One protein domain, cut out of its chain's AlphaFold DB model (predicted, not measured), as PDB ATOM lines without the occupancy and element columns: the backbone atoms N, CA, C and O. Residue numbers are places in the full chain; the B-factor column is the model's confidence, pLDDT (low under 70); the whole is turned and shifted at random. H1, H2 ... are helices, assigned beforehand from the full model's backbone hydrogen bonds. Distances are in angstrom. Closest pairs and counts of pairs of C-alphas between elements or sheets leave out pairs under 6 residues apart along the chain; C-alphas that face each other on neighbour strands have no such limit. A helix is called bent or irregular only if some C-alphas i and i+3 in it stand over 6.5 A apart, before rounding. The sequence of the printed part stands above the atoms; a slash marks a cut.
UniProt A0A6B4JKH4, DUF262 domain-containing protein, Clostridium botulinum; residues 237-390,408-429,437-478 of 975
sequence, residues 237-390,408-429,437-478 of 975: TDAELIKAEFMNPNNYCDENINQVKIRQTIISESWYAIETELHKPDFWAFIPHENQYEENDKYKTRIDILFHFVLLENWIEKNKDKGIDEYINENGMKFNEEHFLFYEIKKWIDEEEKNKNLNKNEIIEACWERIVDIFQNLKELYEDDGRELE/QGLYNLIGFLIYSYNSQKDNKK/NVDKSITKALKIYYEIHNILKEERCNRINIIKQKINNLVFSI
ATOM      1  N   THR A 237      38.178  -1.709  48.963       76.81
ATOM      2  CA  THR A 237      36.779  -1.832  48.526       76.81
ATOM      3  C   THR A 237      36.635  -1.477  47.046       76.81
ATOM      4  O   THR A 237      37.482  -0.790  46.472       76.81
ATOM      5  N   ASP A 238      35.534  -1.903  46.427       83.62
ATOM      6  CA  ASP A 238      35.150  -1.454  45.086       83.62
ATOM      7  C   ASP A 238      35.144   0.076  44.976       83.62
ATOM      8  O   ASP A 238      35.806   0.638  44.102       83.62
ATOM      9  N   ALA A 239      34.489   0.761  45.922       86.00
ATOM     10  CA  ALA A 239      34.523   2.214  46.063       86.00
ATOM     11  C   ALA A 239      35.945   2.798  46.057       86.00
ATOM     12  O   ALA A 239      36.188   3.819  45.415       86.00
ATOM     13  N   GLU A 240      36.893   2.187  46.773       79.69
ATOM     14  CA  GLU A 240      38.275   2.669  46.849       79.69
ATOM     15  C   GLU A 240      39.014   2.524  45.517       79.69
ATOM     16  O   GLU A 240      39.726   3.448  45.113       79.69
ATOM     17  N   LEU A 241      38.814   1.408  44.813       79.88
ATOM     18  CA  LEU A 241      39.407   1.170  43.495       79.88
ATOM     19  C   LEU A 241      38.801   2.085  42.424       79.88
ATOM     20  O   LEU A 241      39.537   2.695  41.648       79.88
ATOM     21  N   ILE A 242      37.475   2.248  42.420       86.75
ATOM     22  CA  ILE A 242      36.777   3.168  41.510       86.75
ATOM     23  C   ILE A 242      37.237   4.602  41.766       86.75
ATOM     24  O   ILE A 242      37.583   5.326  40.831       86.75
ATOM     25  N   LYS A 243      37.320   5.010  43.038       83.56
ATOM     26  CA  LYS A 243      37.823   6.335  43.400       83.56
ATOM     27  C   LYS A 243      39.266   6.528  42.939       83.56
ATOM     28  O   LYS A 243      39.590   7.601  42.442       83.56
ATOM     29  N   ALA A 244      40.131   5.522  43.063       80.25
ATOM     30  CA  ALA A 244      41.499   5.605  42.558       80.25
ATOM     31  C   ALA A 244      41.539   5.806  41.030       80.25
ATOM     32  O   ALA A 244      42.299   6.654  40.561       80.25
ATOM     33  N   GLU A 245      40.689   5.105  40.272       82.56
ATOM     34  CA  GLU A 245      40.569   5.279  38.817       82.56
ATOM     35  C   GLU A 245      40.059   6.682  38.448       82.56
ATOM     36  O   GLU A 245      40.623   7.336  37.572       82.56
ATOM     37  N   PHE A 246      39.057   7.206  39.161       84.19
ATOM     38  CA  PHE A 246      38.527   8.557  38.913       84.19
ATOM     39  C   PHE A 246      39.563   9.637  39.215       84.19
ATOM     40  O   PHE A 246      39.604  10.683  38.570       84.19
ATOM     41  N   MET A 247      40.426   9.375  40.192       79.12
ATOM     42  CA  MET A 247      41.510  10.267  40.570       79.12
ATOM     43  C   MET A 247      42.762  10.059  39.711       79.12
ATOM     44  O   MET A 247      43.744  10.738  39.958       79.12
ATOM     45  N   ASN A 248      42.815   9.168  38.722       77.69
ATOM     46  CA  ASN A 248      44.044   8.954  37.951       77.69
ATOM     47  C   ASN A 248      44.348  10.165  37.026       77.69
ATOM     48  O   ASN A 248      43.552  10.427  36.128       77.69
ATOM     49  N   PRO A 249      45.467  10.912  37.195       69.38
ATOM     50  CA  PRO A 249      45.811  12.073  36.360       69.38
ATOM     51  C   PRO A 249      45.923  11.744  34.872       69.38
ATOM     52  O   PRO A 249      45.591  12.586  34.044       69.38
ATOM     53  N   ASN A 250      46.342  10.519  34.538       72.44
ATOM     54  CA  ASN A 250      46.489  10.067  33.153       72.44
ATOM     55  C   ASN A 250      45.147   9.998  32.411       72.44
ATOM     56  O   ASN A 250      45.118   9.977  31.184       72.44
ATOM     57  N   ASN A 251      44.028   9.999  33.137       74.06
ATOM     58  CA  ASN A 251      42.703  10.064  32.533       74.06
ATOM     59  C   ASN A 251      42.328  11.499  32.095       74.06
ATOM     60  O   ASN A 251      41.299  11.677  31.457       74.06
ATOM     61  N   TYR A 252      43.163  12.508  32.394       71.94
ATOM     62  CA  TYR A 252      42.918  13.939  32.144       71.94
ATOM     63  C   TYR A 252      44.036  14.601  31.309       71.94
ATOM     64  O   TYR A 252      44.287  15.798  31.448       71.94
ATOM     65  N   CYS A 253      44.736  13.828  30.470       60.19
ATOM     66  CA  CYS A 253      45.963  14.239  29.767       60.19
ATOM     67  C   CYS A 253      45.866  15.531  28.923       60.19
ATOM     68  O   CYS A 253      46.899  16.148  28.672       60.19
ATOM     69  N   ASP A 254      44.665  15.963  28.528       60.25
ATOM     70  CA  ASP A 254      44.446  17.150  27.685       60.25
ATOM     71  C   ASP A 254      44.152  18.446  28.477       60.25
ATOM     72  O   ASP A 254      43.952  19.509  27.884       60.25
ATOM     73  N   GLU A 255      44.130  18.399  29.816       59.88
ATOM     74  CA  GLU A 255      43.714  19.521  30.670       59.88
ATOM     75  C   GLU A 255      44.840  20.125  31.526       59.88
ATOM     76  O   GLU A 255      45.846  19.497  31.857       59.88
ATOM     77  N   ASN A 256      44.668  21.386  31.940       66.81
ATOM     78  CA  ASN A 256      45.627  22.067  32.812       66.81
ATOM     79  C   ASN A 256      45.684  21.389  34.198       66.81
ATOM     80  O   ASN A 256      44.652  21.205  34.841       66.81
ATOM     81  N   ILE A 257      46.894  21.125  34.716       65.19
ATOM     82  CA  ILE A 257      47.152  20.517  36.041       65.19
ATOM     83  C   ILE A 257      46.312  21.152  37.166       65.19
ATOM     84  O   ILE A 257      45.835  20.449  38.060       65.19
ATOM     85  N   ASN A 258      46.108  22.473  37.143       64.69
ATOM     86  CA  ASN A 258      45.293  23.158  38.149       64.69
ATOM     87  C   ASN A 258      43.798  22.815  38.034       64.69
ATOM     88  O   ASN A 258      43.139  22.656  39.059       64.69
ATOM     89  N   GLN A 259      43.266  22.655  36.820       67.44
ATOM     90  CA  GLN A 259      41.872  22.249  36.595       67.44
ATOM     91  C   GLN A 259      41.643  20.799  37.032       67.44
ATOM     92  O   GLN A 259      40.682  20.530  37.752       67.44
ATOM     93  N   VAL A 260      42.583  19.901  36.716       67.69
ATOM     94  CA  VAL A 260      42.546  18.495  37.153       67.69
ATOM     95  C   VAL A 260      42.523  18.395  38.684       67.69
ATOM     96  O   VAL A 260      41.705  17.671  39.254       67.69
ATOM     97  N   LYS A 261      43.364  19.176  39.380       67.19
ATOM     98  CA  LYS A 261      43.380  19.227  40.856       67.19
ATOM     99  C   LYS A 261      42.065  19.742  41.447       67.19
ATOM    100  O   LYS A 261      41.593  19.181  42.437       67.19
ATOM    101  N   ILE A 262      41.475  20.787  40.864       69.81
ATOM    102  CA  ILE A 262      40.190  21.342  41.322       69.81
ATOM    103  C   ILE A 262      39.079  20.294  41.174       69.81
ATOM    104  O   ILE A 262      38.373  20.020  42.140       69.81
ATOM    105  N   ARG A 263      38.970  19.637  40.015       72.00
ATOM    106  CA  ARG A 263      37.946  18.609  39.758       72.00
ATOM    107  C   ARG A 263      38.061  17.409  40.693       72.00
ATOM    108  O   ARG A 263      37.082  17.007  41.314       72.00
ATOM    109  N   GLN A 264      39.272  16.890  40.879       73.00
ATOM    110  CA  GLN A 264      39.533  15.797  41.823       73.00
ATOM    111  C   GLN A 264      39.164  16.164  43.265       73.00
ATOM    112  O   GLN A 264      38.743  15.302  44.042       73.00
ATOM    113  N   THR A 265      39.304  17.441  43.626       71.31
ATOM    114  CA  THR A 265      38.868  17.959  44.928       71.31
ATOM    115  C   THR A 265      37.343  17.945  45.027       71.31
ATOM    116  O   THR A 265      36.822  17.348  45.964       71.31
ATOM    117  N   ILE A 266      36.635  18.463  44.015       75.88
ATOM    118  CA  ILE A 266      35.160  18.472  43.955       75.88
ATOM    119  C   ILE A 266      34.584  17.053  44.067       75.88
ATOM    120  O   ILE A 266      33.704  16.808  44.891       75.88
ATOM    121  N   ILE A 267      35.102  16.098  43.285       81.00
ATOM    122  CA  ILE A 267      34.664  14.693  43.352       81.00
ATOM    123  C   ILE A 267      34.932  14.124  44.751       81.00
ATOM    124  O   ILE A 267      34.077  13.456  45.321       81.00
ATOM    125  N   SER A 268      36.099  14.405  45.342       77.38
ATOM    126  CA  SER A 268      36.454  13.896  46.673       77.38
ATOM    127  C   SER A 268      35.551  14.432  47.785       77.38
ATOM    128  O   SER A 268      35.191  13.665  48.680       77.38
ATOM    129  N   GLU A 269      35.214  15.721  47.740       75.06
ATOM    130  CA  GLU A 269      34.319  16.382  48.694       75.06
ATOM    131  C   GLU A 269      32.880  15.886  48.533       75.06
ATOM    132  O   GLU A 269      32.254  15.492  49.516       75.06
ATOM    133  N   SER A 270      32.384  15.811  47.294       85.50
ATOM    134  CA  SER A 270      31.048  15.287  46.993       85.50
ATOM    135  C   SER A 270      30.910  13.819  47.412       85.50
ATOM    136  O   SER A 270      29.949  13.447  48.081       85.50
ATOM    137  N   TRP A 271      31.923  12.992  47.139       88.88
ATOM    138  CA  TRP A 271      31.969  11.600  47.591       88.88
ATOM    139  C   TRP A 271      31.885  11.498  49.108       88.88
ATOM    140  O   TRP A 271      31.145  10.674  49.642       88.88
ATOM    141  N   TYR A 272      32.645  12.336  49.812       79.00
ATOM    142  CA  TYR A 272      32.618  12.376  51.267       79.00
ATOM    143  C   TYR A 272      31.239  12.784  51.807       79.00
ATOM    144  O   TYR A 272      30.754  12.158  52.751       79.00
ATOM    145  N   ALA A 273      30.593  13.780  51.198       82.38
ATOM    146  CA  ALA A 273      29.256  14.222  51.583       82.38
ATOM    147  C   ALA A 273      28.197  13.126  51.368       82.38
ATOM    148  O   ALA A 273      27.387  12.877  52.261       82.38
ATOM    149  N   ILE A 274      28.239  12.436  50.221       90.69
ATOM    150  CA  ILE A 274      27.348  11.308  49.909       90.69
ATOM    151  C   ILE A 274      27.532  10.183  50.925       90.69
ATOM    152  O   ILE A 274      26.557   9.736  51.524       90.69
ATOM    153  N   GLU A 275      28.773   9.755  51.163       87.81
ATOM    154  CA  GLU A 275      29.068   8.677  52.109       87.81
ATOM    155  C   GLU A 275      28.584   9.046  53.518       87.81
ATOM    156  O   GLU A 275      27.899   8.257  54.161       87.81
ATOM    157  N   THR A 276      28.859  10.272  53.975       84.88
ATOM    158  CA  THR A 276      28.410  10.767  55.287       84.88
ATOM    159  C   THR A 276      26.888  10.740  55.416       84.88
ATOM    160  O   THR A 276      26.370  10.328  56.454       84.88
ATOM    161  N   GLU A 277      26.157  11.126  54.367       88.56
ATOM    162  CA  GLU A 277      24.696  11.052  54.386       88.56
ATOM    163  C   GLU A 277      24.172   9.623  54.409       88.56
ATOM    164  O   GLU A 277      23.285   9.302  55.201       88.56
ATOM    165  N   LEU A 278      24.749   8.741  53.592       90.19
ATOM    166  CA  LEU A 278      24.391   7.327  53.594       90.19
ATOM    167  C   LEU A 278      24.636   6.684  54.960       90.19
ATOM    168  O   LEU A 278      23.966   5.705  55.269       90.19
ATOM    169  N   HIS A 279      25.525   7.235  55.801       87.12
ATOM    170  CA  HIS A 279      25.744   6.773  57.177       87.12
ATOM    171  C   HIS A 279      24.610   7.120  58.157       87.12
ATOM    172  O   HIS A 279      24.479   6.457  59.192       87.12
ATOM    173  N   LYS A 280      23.712   8.063  57.830       87.31
ATOM    174  CA  LYS A 280      22.557   8.381  58.687       87.31
ATOM    175  C   LYS A 280      21.574   7.198  58.733       87.31
ATOM    176  O   LYS A 280      21.037   6.830  57.690       87.31
ATOM    177  N   PRO A 281      21.259   6.624  59.916       87.31
ATOM    178  CA  PRO A 281      20.488   5.377  60.012       87.31
ATOM    179  C   PRO A 281      19.102   5.415  59.354       87.31
ATOM    180  O   PRO A 281      18.695   4.447  58.723       87.31
ATOM    181  N   ASP A 282      18.382   6.531  59.494       87.19
ATOM    182  CA  ASP A 282      17.035   6.690  58.928       87.19
ATOM    183  C   ASP A 282      17.061   6.820  57.396       87.19
ATOM    184  O   ASP A 282      16.208   6.253  56.716       87.19
ATOM    185  N   PHE A 283      18.062   7.515  56.843       91.62
ATOM    186  CA  PHE A 283      18.236   7.604  55.393       91.62
ATOM    187  C   PHE A 283      18.720   6.276  54.814       91.62
ATOM    188  O   PHE A 283      18.178   5.815  53.818       91.62
ATOM    189  N   TRP A 284      19.660   5.598  55.476       91.69
ATOM    190  CA  TRP A 284      20.131   4.279  55.053       91.69
ATOM    191  C   TRP A 284      19.005   3.247  54.998       91.69
ATOM    192  O   TRP A 284      18.852   2.558  53.996       91.69
ATOM    193  N   ALA A 285      18.126   3.240  56.005       89.69
ATOM    194  CA  ALA A 285      16.930   2.400  56.014       89.69
ATOM    195  C   ALA A 285      15.943   2.724  54.875       89.69
ATOM    196  O   ALA A 285      15.090   1.899  54.554       89.69
ATOM    197  N   PHE A 286      16.045   3.898  54.244       92.69
ATOM    198  CA  PHE A 286      15.269   4.285  53.064       92.69
ATOM    199  C   PHE A 286      15.944   3.884  51.738       92.69
ATOM    200  O   PHE A 286      15.261   3.750  50.726       92.69
ATOM    201  N   ILE A 287      17.256   3.640  51.710       93.31
ATOM    202  CA  ILE A 287      17.963   3.198  50.499       93.31
ATOM    203  C   ILE A 287      17.807   1.680  50.338       93.31
ATOM    204  O   ILE A 287      18.125   0.944  51.265       93.31
ATOM    205  N   PRO A 288      17.335   1.157  49.189       92.06
ATOM    206  CA  PRO A 288      17.245  -0.288  48.992       92.06
ATOM    207  C   PRO A 288      18.622  -0.956  49.078       92.06
ATOM    208  O   PRO A 288      19.481  -0.707  48.238       92.06
ATOM    209  N   HIS A 289      18.831  -1.826  50.065       87.94
ATOM    210  CA  HIS A 289      20.064  -2.602  50.214       87.94
ATOM    211  C   HIS A 289      19.807  -3.903  50.992       87.94
ATOM    212  O   HIS A 289      18.702  -4.156  51.470       87.94
ATOM    213  N   GLU A 290      20.822  -4.760  51.106       77.75
ATOM    214  CA  GLU A 290      20.675  -6.122  51.637       77.75
ATOM    215  C   GLU A 290      20.257  -6.169  53.110       77.75
ATOM    216  O   GLU A 290      19.337  -6.887  53.495       77.75
ATOM    217  N   ASN A 291      20.921  -5.343  53.915       77.62
ATOM    218  CA  ASN A 291      20.814  -5.313  55.371       77.62
ATOM    219  C   ASN A 291      19.929  -4.150  55.862       77.62
ATOM    220  O   ASN A 291      20.217  -3.555  56.899       77.62
ATOM    221  N   GLN A 292      18.887  -3.783  55.102       79.94
ATOM    222  CA  GLN A 292      18.136  -2.516  55.240       79.94
ATOM    223  C   GLN A 292      17.602  -2.196  56.639       79.94
ATOM    224  O   GLN A 292      17.428  -1.032  56.995       79.94
ATOM    225  N   TYR A 293      17.371  -3.226  57.453       81.44
ATOM    226  CA  TYR A 293      16.866  -3.084  58.815       81.44
ATOM    227  C   TYR A 293      17.696  -3.859  59.854       81.44
ATOM    228  O   TYR A 293      17.219  -4.085  60.967       81.44
ATOM    229  N   GLU A 294      18.911  -4.295  59.507       73.44
ATOM    230  CA  GLU A 294      19.788  -5.047  60.416       73.44
ATOM    231  C   GLU A 294      20.675  -4.120  61.264       73.44
ATOM    232  O   GLU A 294      20.960  -2.986  60.888       73.44
ATOM    233  N   GLU A 295      21.110  -4.596  62.438       55.84
ATOM    234  CA  GLU A 295      21.956  -3.815  63.361       55.84
ATOM    235  C   GLU A 295      23.457  -3.925  63.059       55.84
ATOM    236  O   GLU A 295      24.210  -3.015  63.395       55.84
ATOM    237  N   ASN A 296      23.888  -5.005  62.400       56.25
ATOM    238  CA  ASN A 296      25.286  -5.231  62.042       56.25
ATOM    239  C   ASN A 296      25.523  -4.791  60.598       56.25
ATOM    240  O   ASN A 296      25.333  -5.571  59.664       56.25
ATOM    241  N   ASP A 297      25.932  -3.536  60.422       56.97
ATOM    242  CA  ASP A 297      26.292  -3.021  59.108       56.97
ATOM    243  C   ASP A 297      27.551  -3.727  58.584       56.97
ATOM    244  O   ASP A 297      28.636  -3.613  59.152       56.97
ATOM    245  N   LYS A 298      27.390  -4.504  57.510       57.84
ATOM    246  CA  LYS A 298      28.491  -5.197  56.825       57.84
ATOM    247  C   LYS A 298      29.131  -4.344  55.729       57.84
ATOM    248  O   LYS A 298      30.148  -4.757  55.174       57.84
ATOM    249  N   TYR A 299      28.549  -3.192  55.386       65.38
ATOM    250  CA  TYR A 299      29.081  -2.350  54.322       65.38
ATOM    251  C   TYR A 299      30.322  -1.603  54.814       65.38
ATOM    252  O   TYR A 299      30.242  -0.716  55.659       65.38
ATOM    253  N   LYS A 300      31.488  -1.945  54.248       68.38
ATOM    254  CA  LYS A 300      32.734  -1.184  54.453       68.38
ATOM    255  C   LYS A 300      32.605   0.244  53.888       68.38
ATOM    256  O   LYS A 300      33.142   1.183  54.473       68.38
ATOM    257  N   THR A 301      31.888   0.392  52.772       80.62
ATOM    258  CA  THR A 301      31.568   1.650  52.077       80.62
ATOM    259  C   THR A 301      30.120   1.606  51.593       80.62
ATOM    260  O   THR A 301      29.734   0.686  50.878       80.62
ATOM    261  N   ARG A 302      29.282   2.571  51.992       88.56
ATOM    262  CA  ARG A 302      27.844   2.556  51.659       88.56
ATOM    263  C   ARG A 302      27.569   3.031  50.233       88.56
ATOM    264  O   ARG A 302      26.596   2.583  49.634       88.56
ATOM    265  N   ILE A 303      28.437   3.869  49.657       91.75
ATOM    266  CA  ILE A 303      28.320   4.342  48.267       91.75
ATOM    267  C   ILE A 303      28.354   3.217  47.215       91.75
ATOM    268  O   ILE A 303      27.859   3.416  46.107       91.75
ATOM    269  N   ASP A 304      28.858   2.024  47.558       90.88
ATOM    270  CA  ASP A 304      28.871   0.848  46.671       90.88
ATOM    271  C   ASP A 304      27.469   0.517  46.129       90.88
ATOM    272  O   ASP A 304      27.314   0.135  44.966       90.88
ATOM    273  N   ILE A 305      26.414   0.755  46.922       92.75
ATOM    274  CA  ILE A 305      25.033   0.530  46.475       92.75
ATOM    275  C   ILE A 305      24.630   1.453  45.314       92.75
ATOM    276  O   ILE A 305      23.885   1.047  44.425       92.75
ATOM    277  N   LEU A 306      25.156   2.681  45.276       95.81
ATOM    278  CA  LEU A 306      24.868   3.626  44.199       95.81
ATOM    279  C   LEU A 306      25.576   3.221  42.903       95.81
ATOM    280  O   LEU A 306      25.021   3.414  41.824       95.81
ATOM    281  N   PHE A 307      26.755   2.596  42.989       94.44
ATOM    282  CA  PHE A 307      27.427   2.031  41.816       94.44
ATOM    283  C   PHE A 307      26.642   0.867  41.210       94.44
ATOM    284  O   PHE A 307      26.507   0.801  39.988       94.44
ATOM    285  N   HIS A 308      26.044   0.007  42.039       93.62
ATOM    286  CA  HIS A 308      25.101  -1.005  41.555       93.62
ATOM    287  C   HIS A 308      23.935  -0.376  40.777       93.62
ATOM    288  O   HIS A 308      23.573  -0.864  39.704       93.62
ATOM    289  N   PHE A 309      23.372   0.726  41.279       95.81
ATOM    290  CA  PHE A 309      22.287   1.443  40.608       95.81
ATOM    291  C   PHE A 309      22.737   2.078  39.288       95.81
ATOM    292  O   PHE A 309      22.058   1.907  38.279       95.81
ATOM    293  N   VAL A 310      23.910   2.718  39.249       95.31
ATOM    294  CA  VAL A 310      24.490   3.272  38.013       95.31
ATOM    295  C   VAL A 310      24.680   2.205  36.943       95.31
ATOM    296  O   VAL A 310      24.280   2.412  35.795       95.31
ATOM    297  N   LEU A 311      25.250   1.053  37.304       94.06
ATOM    298  CA  LEU A 311      25.453  -0.048  36.363       94.06
ATOM    299  C   LEU A 311      24.124  -0.585  35.829       94.06
ATOM    300  O   LEU A 311      24.008  -0.833  34.627       94.06
ATOM    301  N   LEU A 312      23.120  -0.725  36.697       93.44
ATOM    302  CA  LEU A 312      21.780  -1.139  36.299       93.44
ATOM    303  C   LEU A 312      21.169  -0.152  35.299       93.44
ATOM    304  O   LEU A 312      20.700  -0.562  34.236       93.44
ATOM    305  N   GLU A 313      21.170   1.145  35.606       92.81
ATOM    306  CA  GLU A 313      20.558   2.121  34.711       92.81
ATOM    307  C   GLU A 313      21.286   2.231  33.366       92.81
ATOM    308  O   GLU A 313      20.630   2.269  32.323       92.81
ATOM    309  N   ASN A 314      22.624   2.222  33.378       91.44
ATOM    310  CA  ASN A 314      23.440   2.213  32.163       91.44
ATOM    311  C   ASN A 314      23.131   0.982  31.296       91.44
ATOM    312  O   ASN A 314      22.978   1.084  30.077       91.44
ATOM    313  N   TRP A 315      22.983  -0.193  31.917       91.88
ATOM    314  CA  TRP A 315      22.630  -1.414  31.197       91.88
ATOM    315  C   TRP A 315      21.222  -1.337  30.591       91.88
ATOM    316  O   TRP A 315      21.053  -1.712  29.430       91.88
ATOM    317  N   ILE A 316      20.229  -0.809  31.321       90.50
ATOM    318  CA  ILE A 316      18.852  -0.640  30.817       90.50
ATOM    319  C   ILE A 316      18.821   0.319  29.622       90.50
ATOM    320  O   ILE A 316      18.128   0.068  28.638       90.50
ATOM    321  N   GLU A 317      19.583   1.411  29.671       89.00
ATOM    322  CA  GLU A 317      19.659   2.370  28.563       89.00
ATOM    323  C   GLU A 317      20.247   1.759  27.290       89.00
ATOM    324  O   GLU A 317      19.762   2.045  26.189       89.00
ATOM    325  N   LYS A 318      21.256   0.891  27.441       88.19
ATOM    326  CA  LYS A 318      21.857   0.136  26.334       88.19
ATOM    327  C   LYS A 318      20.946  -0.988  25.826       88.19
ATOM    328  O   LYS A 318      20.996  -1.315  24.644       88.19
ATOM    329  N   ASN A 319      20.085  -1.544  26.680       89.25
ATOM    330  CA  ASN A 319      19.223  -2.692  26.382       89.25
ATOM    331  C   ASN A 319      17.731  -2.339  26.502       89.25
ATOM    332  O   ASN A 319      17.009  -2.953  27.281       89.25
ATOM    333  N   LYS A 320      17.251  -1.372  25.707       82.44
ATOM    334  CA  LYS A 320      15.882  -0.816  25.803       82.44
ATOM    335  C   LYS A 320      14.738  -1.843  25.765       82.44
ATOM    336  O   LYS A 320      13.666  -1.552  26.284       82.44
ATOM    337  N   ASP A 321      14.966  -3.011  25.166       82.50
ATOM    338  CA  ASP A 321      13.968  -4.082  25.029       82.50
ATOM    339  C   ASP A 321      13.991  -5.102  26.185       82.50
ATOM    340  O   ASP A 321      13.179  -6.028  26.202       82.50
ATOM    341  N   LYS A 322      14.923  -4.969  27.139       85.25
ATOM    342  CA  LYS A 322      15.108  -5.899  28.261       85.25
ATOM    343  C   LYS A 322      14.787  -5.235  29.605       85.25
ATOM    344  O   LYS A 322      14.886  -4.018  29.752       85.25
ATOM    345  N   GLY A 323      14.410  -6.039  30.597       85.81
ATOM    346  CA  GLY A 323      14.067  -5.592  31.943       85.81
ATOM    347  C   GLY A 323      15.125  -5.927  32.997       85.81
ATOM    348  O   GLY A 323      16.225  -6.404  32.722       85.81
ATOM    349  N   ILE A 324      14.760  -5.664  34.255       88.81
ATOM    350  CA  ILE A 324      15.600  -5.933  35.429       88.81
ATOM    351  C   ILE A 324      15.927  -7.427  35.597       88.81
ATOM    352  O   ILE A 324      17.024  -7.768  36.038       88.81
ATOM    353  N   ASP A 325      15.009  -8.328  35.238       88.75
ATOM    354  CA  ASP A 325      15.225  -9.770  35.384       88.75
ATOM    355  C   ASP A 325      16.326 -10.274  34.438       88.75
ATOM    356  O   ASP A 325      17.141 -11.104  34.834       88.75
ATOM    357  N   GLU A 326      16.418  -9.744  33.219       90.19
ATOM    358  CA  GLU A 326      17.513 -10.045  32.298       90.19
ATOM    359  C   GLU A 326      18.863  -9.534  32.817       90.19
ATOM    360  O   GLU A 326      19.836 -10.285  32.781       90.19
ATOM    361  N   TYR A 327      18.921  -8.315  33.367       90.38
ATOM    362  CA  TYR A 327      20.147  -7.789  33.988       90.38
ATOM    363  C   TYR A 327      20.646  -8.697  35.118       90.38
ATOM    364  O   TYR A 327      21.834  -9.026  35.187       90.38
ATOM    365  N   ILE A 328      19.727  -9.128  35.987       89.25
ATOM    366  CA  ILE A 328      20.015 -10.045  37.093       89.25
ATOM    367  C   ILE A 328      20.473 -11.402  36.563       89.25
ATOM    368  O   ILE A 328      21.413 -11.976  37.101       89.25
ATOM    369  N   ASN A 329      19.849 -11.929  35.511       86.69
ATOM    370  CA  ASN A 329      20.248 -13.214  34.940       86.69
ATOM    371  C   ASN A 329      21.641 -13.154  34.289       86.69
ATOM    372  O   ASN A 329      22.401 -14.114  34.397       86.69
ATOM    373  N   GLU A 330      21.992 -12.039  33.640       86.69
ATOM    374  CA  GLU A 330      23.299 -11.844  32.995       86.69
ATOM    375  C   GLU A 330      24.441 -11.624  34.008       86.69
ATOM    376  O   GLU A 330      25.572 -12.040  33.749       86.69
ATOM    377  N   ASN A 331      24.162 -10.997  35.158       84.50
ATOM    378  CA  ASN A 331      25.190 -10.579  36.124       84.50
ATOM    379  C   ASN A 331      25.110 -11.274  37.491       84.50
ATOM    380  O   ASN A 331      26.027 -11.143  38.292       84.50
ATOM    381  N   GLY A 332      24.064 -12.058  37.757       78.31
ATOM    382  CA  GLY A 332      23.761 -12.612  39.080       78.31
ATOM    383  C   GLY A 332      24.888 -13.435  39.698       78.31
ATOM    384  O   GLY A 332      25.161 -13.307  40.885       78.31
ATOM    385  N   MET A 333      25.582 -14.253  38.898       77.38
ATOM    386  CA  MET A 333      26.746 -15.012  39.382       77.38
ATOM    387  C   MET A 333      27.967 -14.122  39.645       77.38
ATOM    388  O   MET A 333      28.764 -14.439  40.523       77.38
ATOM    389  N   LYS A 334      28.093 -13.011  38.910       81.81
ATOM    390  CA  LYS A 334      29.234 -12.098  38.994       81.81
ATOM    391  C   LYS A 334      29.166 -11.151  40.182       81.81
ATOM    392  O   LYS A 334      30.193 -10.632  40.583       81.81
ATOM    393  N   PHE A 335      27.988 -10.934  40.773       82.00
ATOM    394  CA  PHE A 335      27.856 -10.065  41.950       82.00
ATOM    395  C   PHE A 335      28.722 -10.514  43.138       82.00
ATOM    396  O   PHE A 335      29.060  -9.689  43.978       82.00
ATOM    397  N   ASN A 336      29.109 -11.793  43.179       74.19
ATOM    398  CA  ASN A 336      29.984 -12.356  44.209       74.19
ATOM    399  C   ASN A 336      31.472 -12.343  43.817       74.19
ATOM    400  O   ASN A 336      32.308 -12.813  44.590       74.19
ATOM    401  N   GLU A 337      31.808 -11.889  42.609       81.75
ATOM    402  CA  GLU A 337      33.195 -11.764  42.172       81.75
ATOM    403  C   GLU A 337      33.868 -10.604  42.909       81.75
ATOM    404  O   GLU A 337      33.289  -9.534  43.109       81.75
ATOM    405  N   GLU A 338      35.116 -10.825  43.320       77.62
ATOM    406  CA  GLU A 338      35.913  -9.803  43.987       77.62
ATOM    407  C   GLU A 338      36.085  -8.590  43.063       77.62
ATOM    408  O   GLU A 338      36.506  -8.716  41.911       77.62
ATOM    409  N   HIS A 339      35.753  -7.411  43.582       81.94
ATOM    410  CA  HIS A 339      35.813  -6.136  42.868       81.94
ATOM    411  C   HIS A 339      34.924  -6.041  41.610       81.94
ATOM    412  O   HIS A 339      35.276  -5.368  40.633       81.94
ATOM    413  N   PHE A 340      33.774  -6.725  41.607       87.88
ATOM    414  CA  PHE A 340      32.813  -6.710  40.498       87.88
ATOM    415  C   PHE A 340      32.466  -5.291  40.015       87.88
ATOM    416  O   PHE A 340      32.508  -5.018  38.810       87.88
ATOM    417  N   LEU A 341      32.135  -4.379  40.938       90.00
ATOM    418  CA  LEU A 341      31.727  -3.015  40.589       90.00
ATOM    419  C   LEU A 341      32.869  -2.270  39.901       90.00
ATOM    420  O   LEU A 341      32.653  -1.635  38.868       90.00
ATOM    421  N   PHE A 342      34.085  -2.371  40.439       88.75
ATOM    422  CA  PHE A 342      35.262  -1.748  39.849       88.75
ATOM    423  C   PHE A 342      35.499  -2.233  38.418       88.75
ATOM    424  O   PHE A 342      35.691  -1.410  37.519       88.75
ATOM    425  N   TYR A 343      35.452  -3.547  38.184       88.12
ATOM    426  CA  TYR A 343      35.693  -4.099  36.853       88.12
ATOM    427  C   TYR A 343      34.624  -3.683  35.839       88.12
ATOM    428  O   TYR A 343      34.982  -3.308  34.721       88.12
ATOM    429  N   GLU A 344      33.337  -3.692  36.198       90.56
ATOM    430  CA  GLU A 344      32.276  -3.282  35.266       90.56
ATOM    431  C   GLU A 344      32.256  -1.760  35.031       90.56
ATOM    432  O   GLU A 344      32.026  -1.331  33.900       90.56
ATOM    433  N   ILE A 345      32.578  -0.929  36.032       91.56
ATOM    434  CA  ILE A 345      32.746   0.524  35.832       91.56
ATOM    435  C   ILE A 345      33.945   0.808  34.924       91.56
ATOM    436  O   ILE A 345      33.833   1.590  33.981       91.56
ATOM    437  N   LYS A 346      35.083   0.148  35.152       88.12
ATOM    438  CA  LYS A 346      36.266   0.308  34.300       88.12
ATOM    439  C   LYS A 346      35.988  -0.128  32.865       88.12
ATOM    440  O   LYS A 346      36.305   0.599  31.930       88.12
ATOM    441  N   LYS A 347      35.338  -1.280  32.693       88.69
ATOM    442  CA  LYS A 347      34.901  -1.767  31.384       88.69
ATOM    443  C   LYS A 347      33.960  -0.777  30.704       88.69
ATOM    444  O   LYS A 347      34.111  -0.534  29.512       88.69
ATOM    445  N   TRP A 348      33.026  -0.182  31.446       88.50
ATOM    446  CA  TRP A 348      32.162   0.862  30.908       88.50
ATOM    447  C   TRP A 348      32.973   2.065  30.407       88.50
ATOM    448  O   TRP A 348      32.759   2.488  29.271       88.50
ATOM    449  N   ILE A 349      33.935   2.562  31.192       86.94
ATOM    450  CA  ILE A 349      34.809   3.674  30.786       86.94
ATOM    451  C   ILE A 349      35.575   3.326  29.500       86.94
ATOM    452  O   ILE A 349      35.514   4.076  28.526       86.94
ATOM    453  N   ASP A 350      36.227   2.161  29.471       85.62
ATOM    454  CA  ASP A 350      37.045   1.708  28.339       85.62
ATOM    455  C   ASP A 350      36.209   1.456  27.060       85.62
ATOM    456  O   ASP A 350      36.705   1.585  25.937       85.62
ATOM    457  N   GLU A 351      34.940   1.054  27.195       85.69
ATOM    458  CA  GLU A 351      34.012   0.872  26.070       85.69
ATOM    459  C   GLU A 351      33.500   2.207  25.511       85.69
ATOM    460  O   GLU A 351      33.408   2.366  24.292       85.69
ATOM    461  N   GLU A 352      33.154   3.170  26.369       84.19
ATOM    462  CA  GLU A 352      32.675   4.487  25.924       84.19
ATOM    463  C   GLU A 352      33.784   5.303  25.254       84.19
ATOM    464  O   GLU A 352      33.516   5.967  24.250       84.19
ATOM    465  N   GLU A 353      35.024   5.188  25.741       81.88
ATOM    466  CA  GLU A 353      36.206   5.820  25.141       81.88
ATOM    467  C   GLU A 353      36.367   5.382  23.678       81.88
ATOM    468  O   GLU A 353      36.566   6.202  22.781       81.88
ATOM    469  N   LYS A 354      36.161   4.087  23.403       80.56
ATOM    470  CA  LYS A 354      36.226   3.524  22.045       80.56
ATOM    471  C   LYS A 354      35.044   3.918  21.160       80.56
ATOM    472  O   LYS A 354      35.209   4.021  19.948       80.56
ATOM    473  N   ASN A 355      33.855   4.084  21.737       71.56
ATOM    474  CA  ASN A 355      32.614   4.228  20.972       71.56
ATOM    475  C   ASN A 355      32.239   5.682  20.648       71.56
ATOM    476  O   ASN A 355      31.556   5.909  19.650       71.56
ATOM    477  N   LYS A 356      32.628   6.658  21.481       62.94
ATOM    478  CA  LYS A 356      32.126   8.041  21.377       62.94
ATOM    479  C   LYS A 356      33.156   9.094  20.955       62.94
ATOM    480  O   LYS A 356      32.756  10.242  20.794       62.94
ATOM    481  N   ASN A 357      34.433   8.743  20.747       62.94
ATOM    482  CA  ASN A 357      35.522   9.727  20.570       62.94
ATOM    483  C   ASN A 357      35.519  10.812  21.677       62.94
ATOM    484  O   ASN A 357      35.906  11.951  21.428       62.94
ATOM    485  N   LEU A 358      35.028  10.473  22.873       67.50
ATOM    486  CA  LEU A 358      35.057  11.348  24.043       67.50
ATOM    487  C   LEU A 358      36.343  11.092  24.813       67.50
ATOM    488  O   LEU A 358      36.829   9.957  24.858       67.50
ATOM    489  N   ASN A 359      36.861  12.136  25.445       78.50
ATOM    490  CA  ASN A 359      38.043  11.996  26.272       78.50
ATOM    491  C   ASN A 359      37.690  11.234  27.560       78.50
ATOM    492  O   ASN A 359      36.582  11.330  28.098       78.50
ATOM    493  N   LYS A 360      38.645  10.454  28.079       81.12
ATOM    494  CA  LYS A 360      38.428   9.585  29.245       81.12
ATOM    495  C   LYS A 360      37.949  10.349  30.491       81.12
ATOM    496  O   LYS A 360      37.177   9.808  31.283       81.12
ATOM    497  N   ASN A 361      38.344  11.612  30.644       80.38
ATOM    498  CA  ASN A 361      37.867  12.508  31.700       80.38
ATOM    499  C   ASN A 361      36.364  12.816  31.597       80.38
ATOM    500  O   ASN A 361      35.677  12.732  32.608       80.38
ATOM    501  N   GLU A 362      35.844  13.114  30.406       82.31
ATOM    502  CA  GLU A 362      34.421  13.420  30.188       82.31
ATOM    503  C   GLU A 362      33.537  12.218  30.553       82.31
ATOM    504  O   GLU A 362      32.447  12.369  31.100       82.31
ATOM    505  N   ILE A 363      34.026  11.000  30.302       86.00
ATOM    506  CA  ILE A 363      33.322   9.760  30.649       86.00
ATOM    507  C   ILE A 363      33.306   9.542  32.168       86.00
ATOM    508  O   ILE A 363      32.276   9.158  32.725       86.00
ATOM    509  N   ILE A 364      34.428   9.801  32.848       86.88
ATOM    510  CA  ILE A 364      34.510   9.736  34.314       86.88
ATOM    511  C   ILE A 364      33.566  10.761  34.949       86.88
ATOM    512  O   ILE A 364      32.861  10.431  35.902       86.88
ATOM    513  N   GLU A 365      33.514  11.976  34.407       85.44
ATOM    514  CA  GLU A 365      32.596  13.018  34.868       85.44
ATOM    515  C   GLU A 365      31.143  12.612  34.668       85.44
ATOM    516  O   GLU A 365      30.386  12.638  35.632       85.44
ATOM    517  N   ALA A 366      30.773  12.116  33.486       87.69
ATOM    518  CA  ALA A 366      29.424  11.617  33.231       87.69
ATOM    519  C   ALA A 366      29.043  10.460  34.175       87.69
ATOM    520  O   ALA A 366      27.908  10.375  34.648       87.69
ATOM    521  N   CYS A 367      29.989   9.569  34.488       90.44
ATOM    522  CA  CYS A 367      29.775   8.514  35.475       90.44
ATOM    523  C   CYS A 367      29.539   9.083  36.880       90.44
ATOM    524  O   CYS A 367      28.651   8.611  37.593       90.44
ATOM    525  N   TRP A 368      30.332  10.070  37.296       92.81
ATOM    526  CA  TRP A 368      30.204  10.691  38.610       92.81
ATOM    527  C   TRP A 368      28.924  11.521  38.746       92.81
ATOM    528  O   TRP A 368      28.225  11.399  39.750       92.81
ATOM    529  N   GLU A 369      28.576  12.309  37.730       91.69
ATOM    530  CA  GLU A 369      27.318  13.056  37.660       91.69
ATOM    531  C   GLU A 369      26.124  12.121  37.835       91.69
ATOM    532  O   GLU A 369      25.244  12.395  38.646       91.69
ATOM    533  N   ARG A 370      26.152  10.944  37.200       93.38
ATOM    534  CA  ARG A 370      25.097   9.942  37.362       93.38
ATOM    535  C   ARG A 370      24.976   9.412  38.796       93.38
ATOM    536  O   ARG A 370      23.862   9.224  39.279       93.38
ATOM    537  N   ILE A 371      26.092   9.187  39.496       95.38
ATOM    538  CA  ILE A 371      26.074   8.808  40.923       95.38
ATOM    539  C   ILE A 371      25.410   9.909  41.756       95.38
ATOM    540  O   ILE A 371      24.558   9.620  42.602       95.38
ATOM    541  N   VAL A 372      25.793  11.165  41.512       95.06
ATOM    542  CA  VAL A 372      25.238  12.328  42.213       95.06
ATOM    543  C   VAL A 372      23.741  12.463  41.931       95.06
ATOM    544  O   VAL A 372      22.976  12.650  42.875       95.06
ATOM    545  N   ASP A 373      23.304  12.298  40.684       95.12
ATOM    546  CA  ASP A 373      21.895  12.375  40.292       95.12
ATOM    547  C   ASP A 373      21.052  11.302  40.980       95.12
ATOM    548  O   ASP A 373      20.001  11.606  41.548       95.12
ATOM    549  N   ILE A 374      21.516  10.048  40.993       96.69
ATOM    550  CA  ILE A 374      20.832   8.958  41.699       96.69
ATOM    551  C   ILE A 374      20.714   9.281  43.192       96.69
ATOM    552  O   ILE A 374      19.626   9.171  43.766       96.69
ATOM    553  N   PHE A 375      21.806   9.722  43.823       96.94
ATOM    554  CA  PHE A 375      21.801  10.111  45.231       96.94
ATOM    555  C   PHE A 375      20.805  11.244  45.510       96.94
ATOM    556  O   PHE A 375      20.000  11.133  46.435       96.94
ATOM    557  N   GLN A 376      20.821  12.313  44.707       94.56
ATOM    558  CA  GLN A 376      19.933  13.462  44.890       94.56
ATOM    559  C   GLN A 376      18.470  13.100  44.645       94.56
ATOM    560  O   GLN A 376      17.606  13.542  45.396       94.56
ATOM    561  N   ASN A 377      18.177  12.245  43.665       93.56
ATOM    562  CA  ASN A 377      16.821  11.763  43.416       93.56
ATOM    563  C   ASN A 377      16.280  10.925  44.588       93.56
ATOM    564  O   ASN A 377      15.123  11.079  44.983       93.56
ATOM    565  N   LEU A 378      17.107  10.054  45.176       95.25
ATOM    566  CA  LEU A 378      16.728   9.288  46.367       95.25
ATOM    567  C   LEU A 378      16.568  10.198  47.592       95.25
ATOM    568  O   LEU A 378      15.621  10.028  48.363       95.25
ATOM    569  N   LYS A 379      17.451  11.190  47.748       93.00
ATOM    570  CA  LYS A 379      17.371  12.193  48.813       93.00
ATOM    571  C   LYS A 379      16.130  13.081  48.673       93.00
ATOM    572  O   LYS A 379      15.464  13.314  49.674       93.00
ATOM    573  N   GLU A 380      15.744  13.473  47.458       90.06
ATOM    574  CA  GLU A 380      14.492  14.195  47.176       90.06
ATOM    575  C   GLU A 380      13.279  13.403  47.681       90.06
ATOM    576  O   GLU A 380      12.444  13.948  48.399       90.06
ATOM    577  N   LEU A 381      13.192  12.106  47.362       90.69
ATOM    578  CA  LEU A 381      12.093  11.255  47.836       90.69
ATOM    579  C   LEU A 381      12.108  11.060  49.357       90.69
ATOM    580  O   LEU A 381      11.048  10.943  49.972       90.69
ATOM    581  N   TYR A 382      13.297  11.006  49.959       90.75
ATOM    582  CA  TYR A 382      13.454  10.905  51.407       90.75
ATOM    583  C   TYR A 382      13.010  12.187  52.124       90.75
ATOM    584  O   TYR A 382      12.368  12.131  53.173       90.75
ATOM    585  N   GLU A 383      13.357  13.346  51.571       86.38
ATOM    586  CA  GLU A 383      13.026  14.663  52.114       86.38
ATOM    587  C   GLU A 383      11.570  15.068  51.861       86.38
ATOM    588  O   GLU A 383      11.039  15.878  52.620       86.38
ATOM    589  N   ASP A 384      10.899  14.459  50.880       82.50
ATOM    590  CA  ASP A 384       9.479  14.663  50.585       82.50
ATOM    591  C   ASP A 384       8.557  13.982  51.613       82.50
ATOM    592  O   ASP A 384       7.832  13.021  51.344       82.50
ATOM    593  N   ASP A 385       8.595  14.480  52.843       73.44
ATOM    594  CA  ASP A 385       7.751  14.042  53.954       73.44
ATOM    595  C   ASP A 385       6.550  14.959  54.210       73.44
ATOM    596  O   ASP A 385       5.770  14.705  55.124       73.44
ATOM    597  N   GLY A 386       6.367  15.999  53.393       65.88
ATOM    598  CA  GLY A 386       5.279  16.967  53.517       65.88
ATOM    599  C   GLY A 386       5.527  18.109  54.511       65.88
ATOM    600  O   GLY A 386       4.596  18.872  54.772       65.88
ATOM    601  N   ARG A 387       6.734  18.257  55.082       62.88
ATOM    602  CA  ARG A 387       7.122  19.459  55.847       62.88
ATOM    603  C   ARG A 387       7.422  20.638  54.912       62.88
ATOM    604  O   ARG A 387       7.986  20.476  53.831       62.88
ATOM    605  N   GLU A 388       7.076  21.852  55.338       54.12
ATOM    606  CA  GLU A 388       7.538  23.072  54.665       54.12
ATOM    607  C   GLU A 388       9.042  23.259  54.938       54.12
ATOM    608  O   GLU A 388       9.446  23.559  56.058       54.12
ATOM    609  N   LEU A 389       9.886  23.042  53.925       48.22
ATOM    610  CA  LEU A 389      11.332  23.288  54.005       48.22
ATOM    611  C   LEU A 389      11.627  24.797  53.904       48.22
ATOM    612  O   LEU A 389      11.151  25.451  52.975       48.22
ATOM    613  N   GLU A 390      12.469  25.342  54.790       40.72
ATOM    614  CA  GLU A 390      12.857  26.771  54.814       40.72
ATOM    615  C   GLU A 390      13.454  27.277  53.485       40.72
ATOM    616  O   GLU A 390      13.274  28.437  53.116       40.72
ATOM    617  N   GLN A 408       2.303  16.165  49.454       62.12
ATOM    618  CA  GLN A 408       2.117  14.723  49.306       62.12
ATOM    619  C   GLN A 408       3.054  13.686  49.943       62.12
ATOM    620  O   GLN A 408       2.849  12.518  49.631       62.12
ATOM    621  N   GLY A 409       3.949  14.013  50.877       71.12
ATOM    622  CA  GLY A 409       4.530  13.021  51.808       71.12
ATOM    623  C   GLY A 409       4.922  11.677  51.163       71.12
ATOM    624  O   GLY A 409       4.491  10.606  51.624       71.12
ATOM    625  N   LEU A 410       5.649  11.734  50.039       87.56
ATOM    626  CA  LEU A 410       6.042  10.560  49.257       87.56
ATOM    627  C   LEU A 410       6.957   9.628  50.053       87.56
ATOM    628  O   LEU A 410       6.873   8.415  49.846       87.56
ATOM    629  N   TYR A 411       7.733  10.160  51.003       91.00
ATOM    630  CA  TYR A 411       8.584   9.393  51.916       91.00
ATOM    631  C   TYR A 411       7.850   8.175  52.485       91.00
ATOM    632  O   TYR A 411       8.320   7.046  52.354       91.00
ATOM    633  N   ASN A 412       6.654   8.361  53.056       92.25
ATOM    634  CA  ASN A 412       5.954   7.249  53.697       92.25
ATOM    635  C   ASN A 412       5.436   6.218  52.695       92.25
ATOM    636  O   ASN A 412       5.354   5.034  53.018       92.25
ATOM    637  N   LEU A 413       5.074   6.644  51.482       93.06
ATOM    638  CA  LEU A 413       4.573   5.733  50.455       93.06
ATOM    639  C   LEU A 413       5.708   4.919  49.829       93.06
ATOM    640  O   LEU A 413       5.551   3.718  49.611       93.06
ATOM    641  N   ILE A 414       6.856   5.551  49.576       93.62
ATOM    642  CA  ILE A 414       8.065   4.873  49.100       93.62
ATOM    643  C   ILE A 414       8.611   3.950  50.191       93.62
ATOM    644  O   ILE A 414       8.841   2.774  49.921       93.62
ATOM    645  N   GLY A 415       8.712   4.425  51.434       93.44
ATOM    646  CA  GLY A 415       9.097   3.599  52.579       93.44
ATOM    647  C   GLY A 415       8.170   2.394  52.757       93.44
ATOM    648  O   GLY A 415       8.638   1.277  52.981       93.44
ATOM    649  N   PHE A 416       6.860   2.571  52.541       93.00
ATOM    650  CA  PHE A 416       5.906   1.464  52.542       93.00
ATOM    651  C   PHE A 416       6.184   0.462  51.420       93.00
ATOM    652  O   PHE A 416       6.166  -0.739  51.683       93.00
ATOM    653  N   LEU A 417       6.446   0.917  50.188       91.19
ATOM    654  CA  LEU A 417       6.802   0.032  49.073       91.19
ATOM    655  C   LEU A 417       8.061  -0.775  49.397       91.19
ATOM    656  O   LEU A 417       8.029  -2.003  49.329       91.19
ATOM    657  N   ILE A 418       9.128  -0.101  49.820       91.25
ATOM    658  CA  ILE A 418      10.398  -0.714  50.218       91.25
ATOM    659  C   ILE A 418      10.169  -1.778  51.296       91.25
ATOM    660  O   ILE A 418      10.556  -2.937  51.128       91.25
ATOM    661  N   TYR A 419       9.494  -1.419  52.392       89.25
ATOM    662  CA  TYR A 419       9.191  -2.345  53.482       89.25
ATOM    663  C   TYR A 419       8.349  -3.535  53.010       89.25
ATOM    664  O   TYR A 419       8.603  -4.676  53.403       89.25
ATOM    665  N   SER A 420       7.367  -3.287  52.145       85.06
ATOM    666  CA  SER A 420       6.461  -4.306  51.619       85.06
ATOM    667  C   SER A 420       7.181  -5.319  50.735       85.06
ATOM    668  O   SER A 420       6.995  -6.521  50.919       85.06
ATOM    669  N   TYR A 421       8.047  -4.867  49.825       79.88
ATOM    670  CA  TYR A 421       8.909  -5.758  49.045       79.88
ATOM    671  C   TYR A 421       9.880  -6.525  49.948       79.88
ATOM    672  O   TYR A 421      10.157  -7.703  49.705       79.88
ATOM    673  N   ASN A 422      10.356  -5.899  51.029       74.94
ATOM    674  CA  ASN A 422      11.247  -6.552  51.978       74.94
ATOM    675  C   ASN A 422      10.575  -7.639  52.826       74.94
ATOM    676  O   ASN A 422      11.174  -8.700  53.025       74.94
ATOM    677  N   SER A 423       9.329  -7.425  53.237       66.12
ATOM    678  CA  SER A 423       8.602  -8.285  54.181       66.12
ATOM    679  C   SER A 423       7.882  -9.478  53.545       66.12
ATOM    680  O   SER A 423       7.427 -10.368  54.262       66.12
ATOM    681  N   GLN A 424       7.785  -9.546  52.214       61.94
ATOM    682  CA  GLN A 424       7.242 -10.711  51.508       61.94
ATOM    683  C   GLN A 424       8.209 -11.902  51.601       61.94
ATOM    684  O   GLN A 424       9.003 -12.148  50.697       61.94
ATOM    685  N   LYS A 425       8.159 -12.635  52.720       45.78
ATOM    686  CA  LYS A 425       9.079 -13.745  53.000       45.78
ATOM    687  C   LYS A 425       8.867 -15.010  52.155       45.78
ATOM    688  O   LYS A 425       9.834 -15.738  52.011       45.78
ATOM    689  N   ASP A 426       7.707 -15.259  51.530       38.16
ATOM    690  CA  ASP A 426       7.438 -16.612  50.983       38.16
ATOM    691  C   ASP A 426       6.617 -16.722  49.684       38.16
ATOM    692  O   ASP A 426       6.302 -17.829  49.240       38.16
ATOM    693  N   ASN A 427       6.311 -15.631  48.972       35.94
ATOM    694  CA  ASN A 427       5.623 -15.763  47.682       35.94
ATOM    695  C   ASN A 427       6.607 -16.014  46.531       35.94
ATOM    696  O   ASN A 427       6.946 -15.112  45.765       35.94
ATOM    697  N   LYS A 428       6.943 -17.298  46.328       37.12
ATOM    698  CA  LYS A 428       7.589 -17.890  45.132       37.12
ATOM    699  C   LYS A 428       6.961 -17.495  43.769       37.12
ATOM    700  O   LYS A 428       7.404 -17.977  42.735       37.12
ATOM    701  N   LYS A 429       5.919 -16.654  43.735       33.09
ATOM    702  CA  LYS A 429       5.157 -16.269  42.536       33.09
ATOM    703  C   LYS A 429       5.489 -14.898  41.945       33.09
ATOM    704  O   LYS A 429       5.136 -14.687  40.793       33.09
ATOM    705  N   ASN A 437      21.957 -20.630  42.545       38.31
ATOM    706  CA  ASN A 437      22.734 -20.052  43.652       38.31
ATOM    707  C   ASN A 437      23.198 -18.592  43.419       38.31
ATOM    708  O   ASN A 437      24.393 -18.315  43.419       38.31
ATOM    709  N   VAL A 438      22.273 -17.665  43.186       43.97
ATOM    710  CA  VAL A 438      22.519 -16.221  43.111       43.97
ATOM    711  C   VAL A 438      22.200 -15.634  44.478       43.97
ATOM    712  O   VAL A 438      21.148 -15.950  45.045       43.97
ATOM    713  N   ASP A 439      23.106 -14.816  45.014       49.09
ATOM    714  CA  ASP A 439      22.888 -14.170  46.302       49.09
ATOM    715  C   ASP A 439      21.603 -13.329  46.240       49.09
ATOM    716  O   ASP A 439      21.400 -12.473  45.367       49.09
ATOM    717  N   LYS A 440      20.644 -13.683  47.099       55.84
ATOM    718  CA  LYS A 440      19.248 -13.227  46.987       55.84
ATOM    719  C   LYS A 440      19.082 -11.772  47.421       55.84
ATOM    720  O   LYS A 440      18.014 -11.197  47.207       55.84
ATOM    721  N   SER A 441      20.100 -11.190  48.043       65.31
ATOM    722  CA  SER A 441      20.032  -9.924  48.755       65.31
ATOM    723  C   SER A 441      20.217  -8.711  47.826       65.31
ATOM    724  O   SER A 441      19.266  -7.933  47.702       65.31
ATOM    725  N   ILE A 442      21.329  -8.570  47.083       82.88
ATOM    726  CA  ILE A 442      21.525  -7.428  46.157       82.88
ATOM    727  C   ILE A 442      20.480  -7.412  45.040       82.88
ATOM    728  O   ILE A 442      19.923  -6.374  44.688       82.88
ATOM    729  N   THR A 443      20.127  -8.596  44.541       85.75
ATOM    730  CA  THR A 443      19.110  -8.796  43.508       85.75
ATOM    731  C   THR A 443      17.772  -8.159  43.895       85.75
ATOM    732  O   THR A 443      17.086  -7.549  43.072       85.75
ATOM    733  N   LYS A 444      17.390  -8.275  45.171       84.75
ATOM    734  CA  LYS A 444      16.158  -7.695  45.703       84.75
ATOM    735  C   LYS A 444      16.249  -6.175  45.803       84.75
ATOM    736  O   LYS A 444      15.311  -5.496  45.389       84.75
ATOM    737  N   ALA A 445      17.373  -5.657  46.297       88.81
ATOM    738  CA  ALA A 445      17.634  -4.221  46.359       88.81
ATOM    739  C   ALA A 445      17.546  -3.573  44.968       88.81
ATOM    740  O   ALA A 445      16.855  -2.570  44.803       88.81
ATOM    741  N   LEU A 446      18.133  -4.207  43.949       91.62
ATOM    742  CA  LEU A 446      18.070  -3.762  42.554       91.62
ATOM    743  C   LEU A 446      16.641  -3.739  41.997       91.62
ATOM    744  O   LEU A 446      16.268  -2.789  41.317       91.62
ATOM    745  N   LYS A 447      15.814  -4.749  42.306       90.25
ATOM    746  CA  LYS A 447      14.395  -4.760  41.901       90.25
ATOM    747  C   LYS A 447      13.610  -3.619  42.538       90.25
ATOM    748  O   LYS A 447      12.848  -2.949  41.851       90.25
ATOM    749  N   ILE A 448      13.809  -3.379  43.834       91.38
ATOM    750  CA  ILE A 448      13.151  -2.273  44.542       91.38
ATOM    751  C   ILE A 448      13.615  -0.931  43.965       91.38
ATOM    752  O   ILE A 448      12.784  -0.073  43.673       91.38
ATOM    753  N   TYR A 449      14.922  -0.762  43.746       94.75
ATOM    754  CA  TYR A 449      15.461   0.439  43.117       94.75
ATOM    755  C   TYR A 449      14.902   0.646  41.709       94.75
ATOM    756  O   TYR A 449      14.491   1.752  41.389       94.75
ATOM    757  N   TYR A 450      14.804  -0.400  40.885       93.44
ATOM    758  CA  TYR A 450      14.222  -0.310  39.543       93.44
ATOM    759  C   TYR A 450      12.779   0.221  39.565       93.44
ATOM    760  O   TYR A 450      12.397   1.046  38.734       93.44
ATOM    761  N   GLU A 451      11.976  -0.193  40.546       91.75
ATOM    762  CA  GLU A 451      10.628   0.346  40.748       91.75
ATOM    763  C   GLU A 451      10.647   1.838  41.123       91.75
ATOM    764  O   GLU A 451       9.850   2.610  40.585       91.75
ATOM    765  N   ILE A 452      11.568   2.250  42.000       94.25
ATOM    766  CA  ILE A 452      11.771   3.654  42.395       94.25
ATOM    767  C   ILE A 452      12.268   4.490  41.208       94.25
ATOM    768  O   ILE A 452      11.737   5.569  40.962       94.25
ATOM    769  N   HIS A 453      13.213   3.979  40.421       92.94
ATOM    770  CA  HIS A 453      13.727   4.607  39.202       92.94
ATOM    771  C   HIS A 453      12.612   4.886  38.195       92.94
ATOM    772  O   HIS A 453      12.480   5.994  37.678       92.94
ATOM    773  N   ASN A 454      11.738   3.905  37.966       91.56
ATOM    774  CA  ASN A 454      10.585   4.083  37.086       91.56
ATOM    775  C   ASN A 454       9.604   5.142  37.613       91.56
ATOM    776  O   ASN A 454       8.992   5.843  36.817       91.56
ATOM    777  N   ILE A 455       9.470   5.296  38.936       91.56
ATOM    778  CA  ILE A 455       8.695   6.395  39.535       91.56
ATOM    779  C   ILE A 455       9.408   7.740  39.327       91.56
ATOM    780  O   ILE A 455       8.757   8.739  39.033       91.56
ATOM    781  N   LEU A 456      10.732   7.790  39.468       90.50
ATOM    782  CA  LEU A 456      11.518   9.018  39.322       90.50
ATOM    783  C   LEU A 456      11.492   9.582  37.893       90.50
ATOM    784  O   LEU A 456      11.482  10.805  37.745       90.50
ATOM    785  N   LYS A 457      11.403   8.713  36.874       89.56
ATOM    786  CA  LYS A 457      11.252   9.088  35.452       89.56
ATOM    787  C   LYS A 457       9.944   9.807  35.124       89.56
ATOM    788  O   LYS A 457       9.849  10.468  34.093       89.56
ATOM    789  N   GLU A 458       8.936   9.662  35.971       90.00
ATOM    790  CA  GLU A 458       7.611  10.228  35.755       90.00
ATOM    791  C   GLU A 458       7.542  11.662  36.285       90.00
ATOM    792  O   GLU A 458       8.225  12.026  37.251       90.00
ATOM    793  N   GLU A 459       6.693  12.490  35.670       83.38
ATOM    794  CA  GLU A 459       6.502  13.873  36.113       83.38
ATOM    795  C   GLU A 459       6.135  13.918  37.604       83.38
ATOM    796  O   GLU A 459       5.299  13.139  38.071       83.38
ATOM    797  N   ARG A 460       6.712  14.869  38.359       80.50
ATOM    798  CA  ARG A 460       6.512  14.989  39.819       80.50
ATOM    799  C   ARG A 460       5.035  14.943  40.233       80.50
ATOM    800  O   ARG A 460       4.696  14.292  41.216       80.50
ATOM    801  N   CYS A 461       4.146  15.565  39.456       77.62
ATOM    802  CA  CYS A 461       2.701  15.580  39.705       77.62
ATOM    803  C   CYS A 461       2.011  14.207  39.551       77.62
ATOM    804  O   CYS A 461       0.948  13.994  40.133       77.62
ATOM    805  N   ASN A 462       2.605  13.274  38.801       86.44
ATOM    806  CA  ASN A 462       2.049  11.950  38.518       86.44
ATOM    807  C   ASN A 462       2.589  10.858  39.449       86.44
ATOM    808  O   ASN A 462       1.921   9.834  39.630       86.44
ATOM    809  N   ARG A 463       3.750  11.077  40.088       88.69
ATOM    810  CA  ARG A 463       4.431  10.086  40.944       88.69
ATOM    811  C   ARG A 463       3.507   9.461  41.990       88.69
ATOM    812  O   ARG A 463       3.462   8.237  42.102       88.69
ATOM    813  N   ILE A 464       2.691  10.259  42.692       87.44
ATOM    814  CA  ILE A 464       1.758   9.728  43.703       87.44
ATOM    815  C   ILE A 464       0.757   8.732  43.111       87.44
ATOM    816  O   ILE A 464       0.443   7.722  43.738       87.44
ATOM    817  N   ASN A 465       0.240   9.000  41.910       88.81
ATOM    818  CA  ASN A 465      -0.790   8.172  41.291       88.81
ATOM    819  C   ASN A 465      -0.194   6.827  40.887       88.81
ATOM    820  O   ASN A 465      -0.821   5.789  41.088       88.81
ATOM    821  N   ILE A 466       1.043   6.841  40.397       90.62
ATOM    822  CA  ILE A 466       1.791   5.639  40.033       90.62
ATOM    823  C   ILE A 466       2.130   4.825  41.281       90.62
ATOM    824  O   ILE A 466       1.890   3.618  41.310       90.62
ATOM    825  N   ILE A 467       2.599   5.474  42.349       91.75
ATOM    826  CA  ILE A 467       2.857   4.815  43.635       91.75
ATOM    827  C   ILE A 467       1.572   4.181  44.179       91.75
ATOM    828  O   ILE A 467       1.575   3.010  44.549       91.75
ATOM    829  N   LYS A 468       0.443   4.903  44.156       91.00
ATOM    830  CA  LYS A 468      -0.874   4.362  44.529       91.00
ATOM    831  C   LYS A 468      -1.240   3.141  43.689       91.00
ATOM    832  O   LYS A 468      -1.654   2.130  44.244       91.00
ATOM    833  N   GLN A 469      -1.066   3.186  42.371       89.44
ATOM    834  CA  GLN A 469      -1.335   2.031  41.510       89.44
ATOM    835  C   GLN A 469      -0.454   0.828  41.873       89.44
ATOM    836  O   GLN A 469      -0.969  -0.285  41.986       89.44
ATOM    837  N   LYS A 470       0.843   1.043  42.125       89.69
ATOM    838  CA  LYS A 470       1.772  -0.013  42.554       89.69
ATOM    839  C   LYS A 470       1.385  -0.602  43.910       89.69
ATOM    840  O   LYS A 470       1.282  -1.819  44.018       89.69
ATOM    841  N   ILE A 471       1.083   0.230  44.911       90.62
ATOM    842  CA  ILE A 471       0.602  -0.219  46.229       90.62
ATOM    843  C   ILE A 471      -0.700  -1.013  46.085       90.62
ATOM    844  O   ILE A 471      -0.830  -2.085  46.671       90.62
ATOM    845  N   ASN A 472      -1.652  -0.529  45.284       89.25
ATOM    846  CA  ASN A 472      -2.912  -1.229  45.049       89.25
ATOM    847  C   ASN A 472      -2.664  -2.620  44.443       89.25
ATOM    848  O   ASN A 472      -3.214  -3.615  44.910       89.25
ATOM    849  N   ASN A 473      -1.763  -2.708  43.463       86.00
ATOM    850  CA  ASN A 473      -1.388  -3.981  42.858       86.00
ATOM    851  C   ASN A 473      -0.672  -4.916  43.838       86.00
ATOM    852  O   ASN A 473      -0.941  -6.113  43.855       86.00
ATOM    853  N   LEU A 474       0.205  -4.375  44.680       84.50
ATOM    854  CA  LEU A 474       0.956  -5.141  45.667       84.50
ATOM    855  C   LEU A 474       0.047  -5.718  46.760       84.50
ATOM    856  O   LEU A 474       0.195  -6.872  47.164       84.50
ATOM    857  N   VAL A 475      -0.900  -4.912  47.240       85.00
ATOM    858  CA  VAL A 475      -1.731  -5.240  48.402       85.00
ATOM    859  C   VAL A 475      -3.021  -5.948  47.986       85.00
ATOM    860  O   VAL A 475      -3.360  -6.983  48.562       85.00
ATOM    861  N   PHE A 476      -3.724  -5.470  46.959       85.06
ATOM    862  CA  PHE A 476      -5.092  -5.903  46.648       85.06
ATOM    863  C   PHE A 476      -5.235  -6.727  45.360       85.06
ATOM    864  O   PHE A 476      -6.201  -7.477  45.254       85.06
ATOM    865  N   SER A 477      -4.285  -6.698  44.417       73.75
ATOM    866  CA  SER A 477      -4.389  -7.558  43.224       73.75
ATOM    867  C   SER A 477      -4.126  -9.034  43.561       73.75
ATOM    868  O   SER A 477      -3.176  -9.384  44.269       73.75
ATOM    869  N   ILE A 478      -4.987  -9.920  43.051       57.69
ATOM    870  CA  ILE A 478      -4.825 -11.378  43.098       57.69
ATOM    871  C   ILE A 478      -4.850 -11.914  41.667       57.69
ATOM    872  O   ILE A 478      -5.808 -11.705  40.928       57.69
TER     873      ILE A 478
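This is residues 237 to 390, 408 to 429 and 437 to 478 of the 975 residues of the protein "DUF262 domain-containing protein" of Clostridium botulinum (UniProt A0A6B4JKH4). One long helix, H8, runs through most of the length of the body; H5 packs across it, H1, H2 and H7 gather at its first end, and H9, H10 and H11 lie side by side at its other end. H3 runs beside H8 but only loosely, and residues 423 to 429 stick out. The printed part has 218 residues with eleven named helices, H1 to H11 in chain order, and no named strand: all helix. It is compact, with a radius of gyration of the C-alphas of 18.4 A and spans of 58 by 48 by 36 A.

H8, residues 360 to 383, touches H5, residues 304 to 318, with 367 to 375 and 306 to 310 alone, at a steep tilt of 69.6 degrees, only just short of perpendicular; the closest C-alphas, of Leu 306 and Ile 371, are 6.2 A apart. H7, residues 340 to 356, touches H8 with 349 to 353 alone, closest C-alphas Glu 353 and Lys 360, 6.0 A. H1, residues 238 to 246, touches H7 at a shallow tilt of 29 degrees, closest C-alphas Asp 238 and Phe 342, 5.2 A. H2, residues 249 to 252, touches H8, closest C-alphas Tyr 252 and Asn 361, 5.3 A. H3, residues 257 to 278, and H4, residues 281 to 284, are close to H8 but not clearly touching. H6, residues 324 to 331, touches H5, closest C-alphas Leu 312 and Tyr 327, 7.2 A. H9, residues 410 to 423, H10, residues 440 to 456, and H11, residues 460 to 475, form an up-and-down bundle, each running against the one before. H9 and H10 only just touch, with 3 pairs of C-alphas within 8 A, closest Ile 418 and Ile 448, 6.5 A. H10 and H11 form a hairpin, closest C-alphas Ile 455 and Arg 463, 5.8 A. Helix packing is mostly crossed. Every O i to N i+4 pair is within hydrogen-bond range in H1, H3, H5, H6, H8 and H9; H7 and H10 have 12 of 13, H11 10 of 12, and H2 and H4 are too short for such a pair.

H8 runs 34.6 A from C-alpha 360 at (38.428, 9.585, 29.245) to C-alpha 383 at (13.026, 14.663, 52.114). H3 is 31.6 A long, H10 24.8 A and H7 24.2 A. H11, irregular with C-alphas 461 and 464 7.1 A apart, ends at C-alpha 475, (-1.731, -5.240, 48.402).

The C-alphas farthest apart, Asn 256 and Ile 478, are 61.4 A apart. Residues 391 to 407 and 430 to 436 are not printed, with C-alpha gaps of 17.1 A and 18.0 A. The link H4 to H5, residues 285 to 303, is long. Mean pLDDT of the printed part is 81.3; 39 residues are under 70, among them 253 to 262 and 423 to 429.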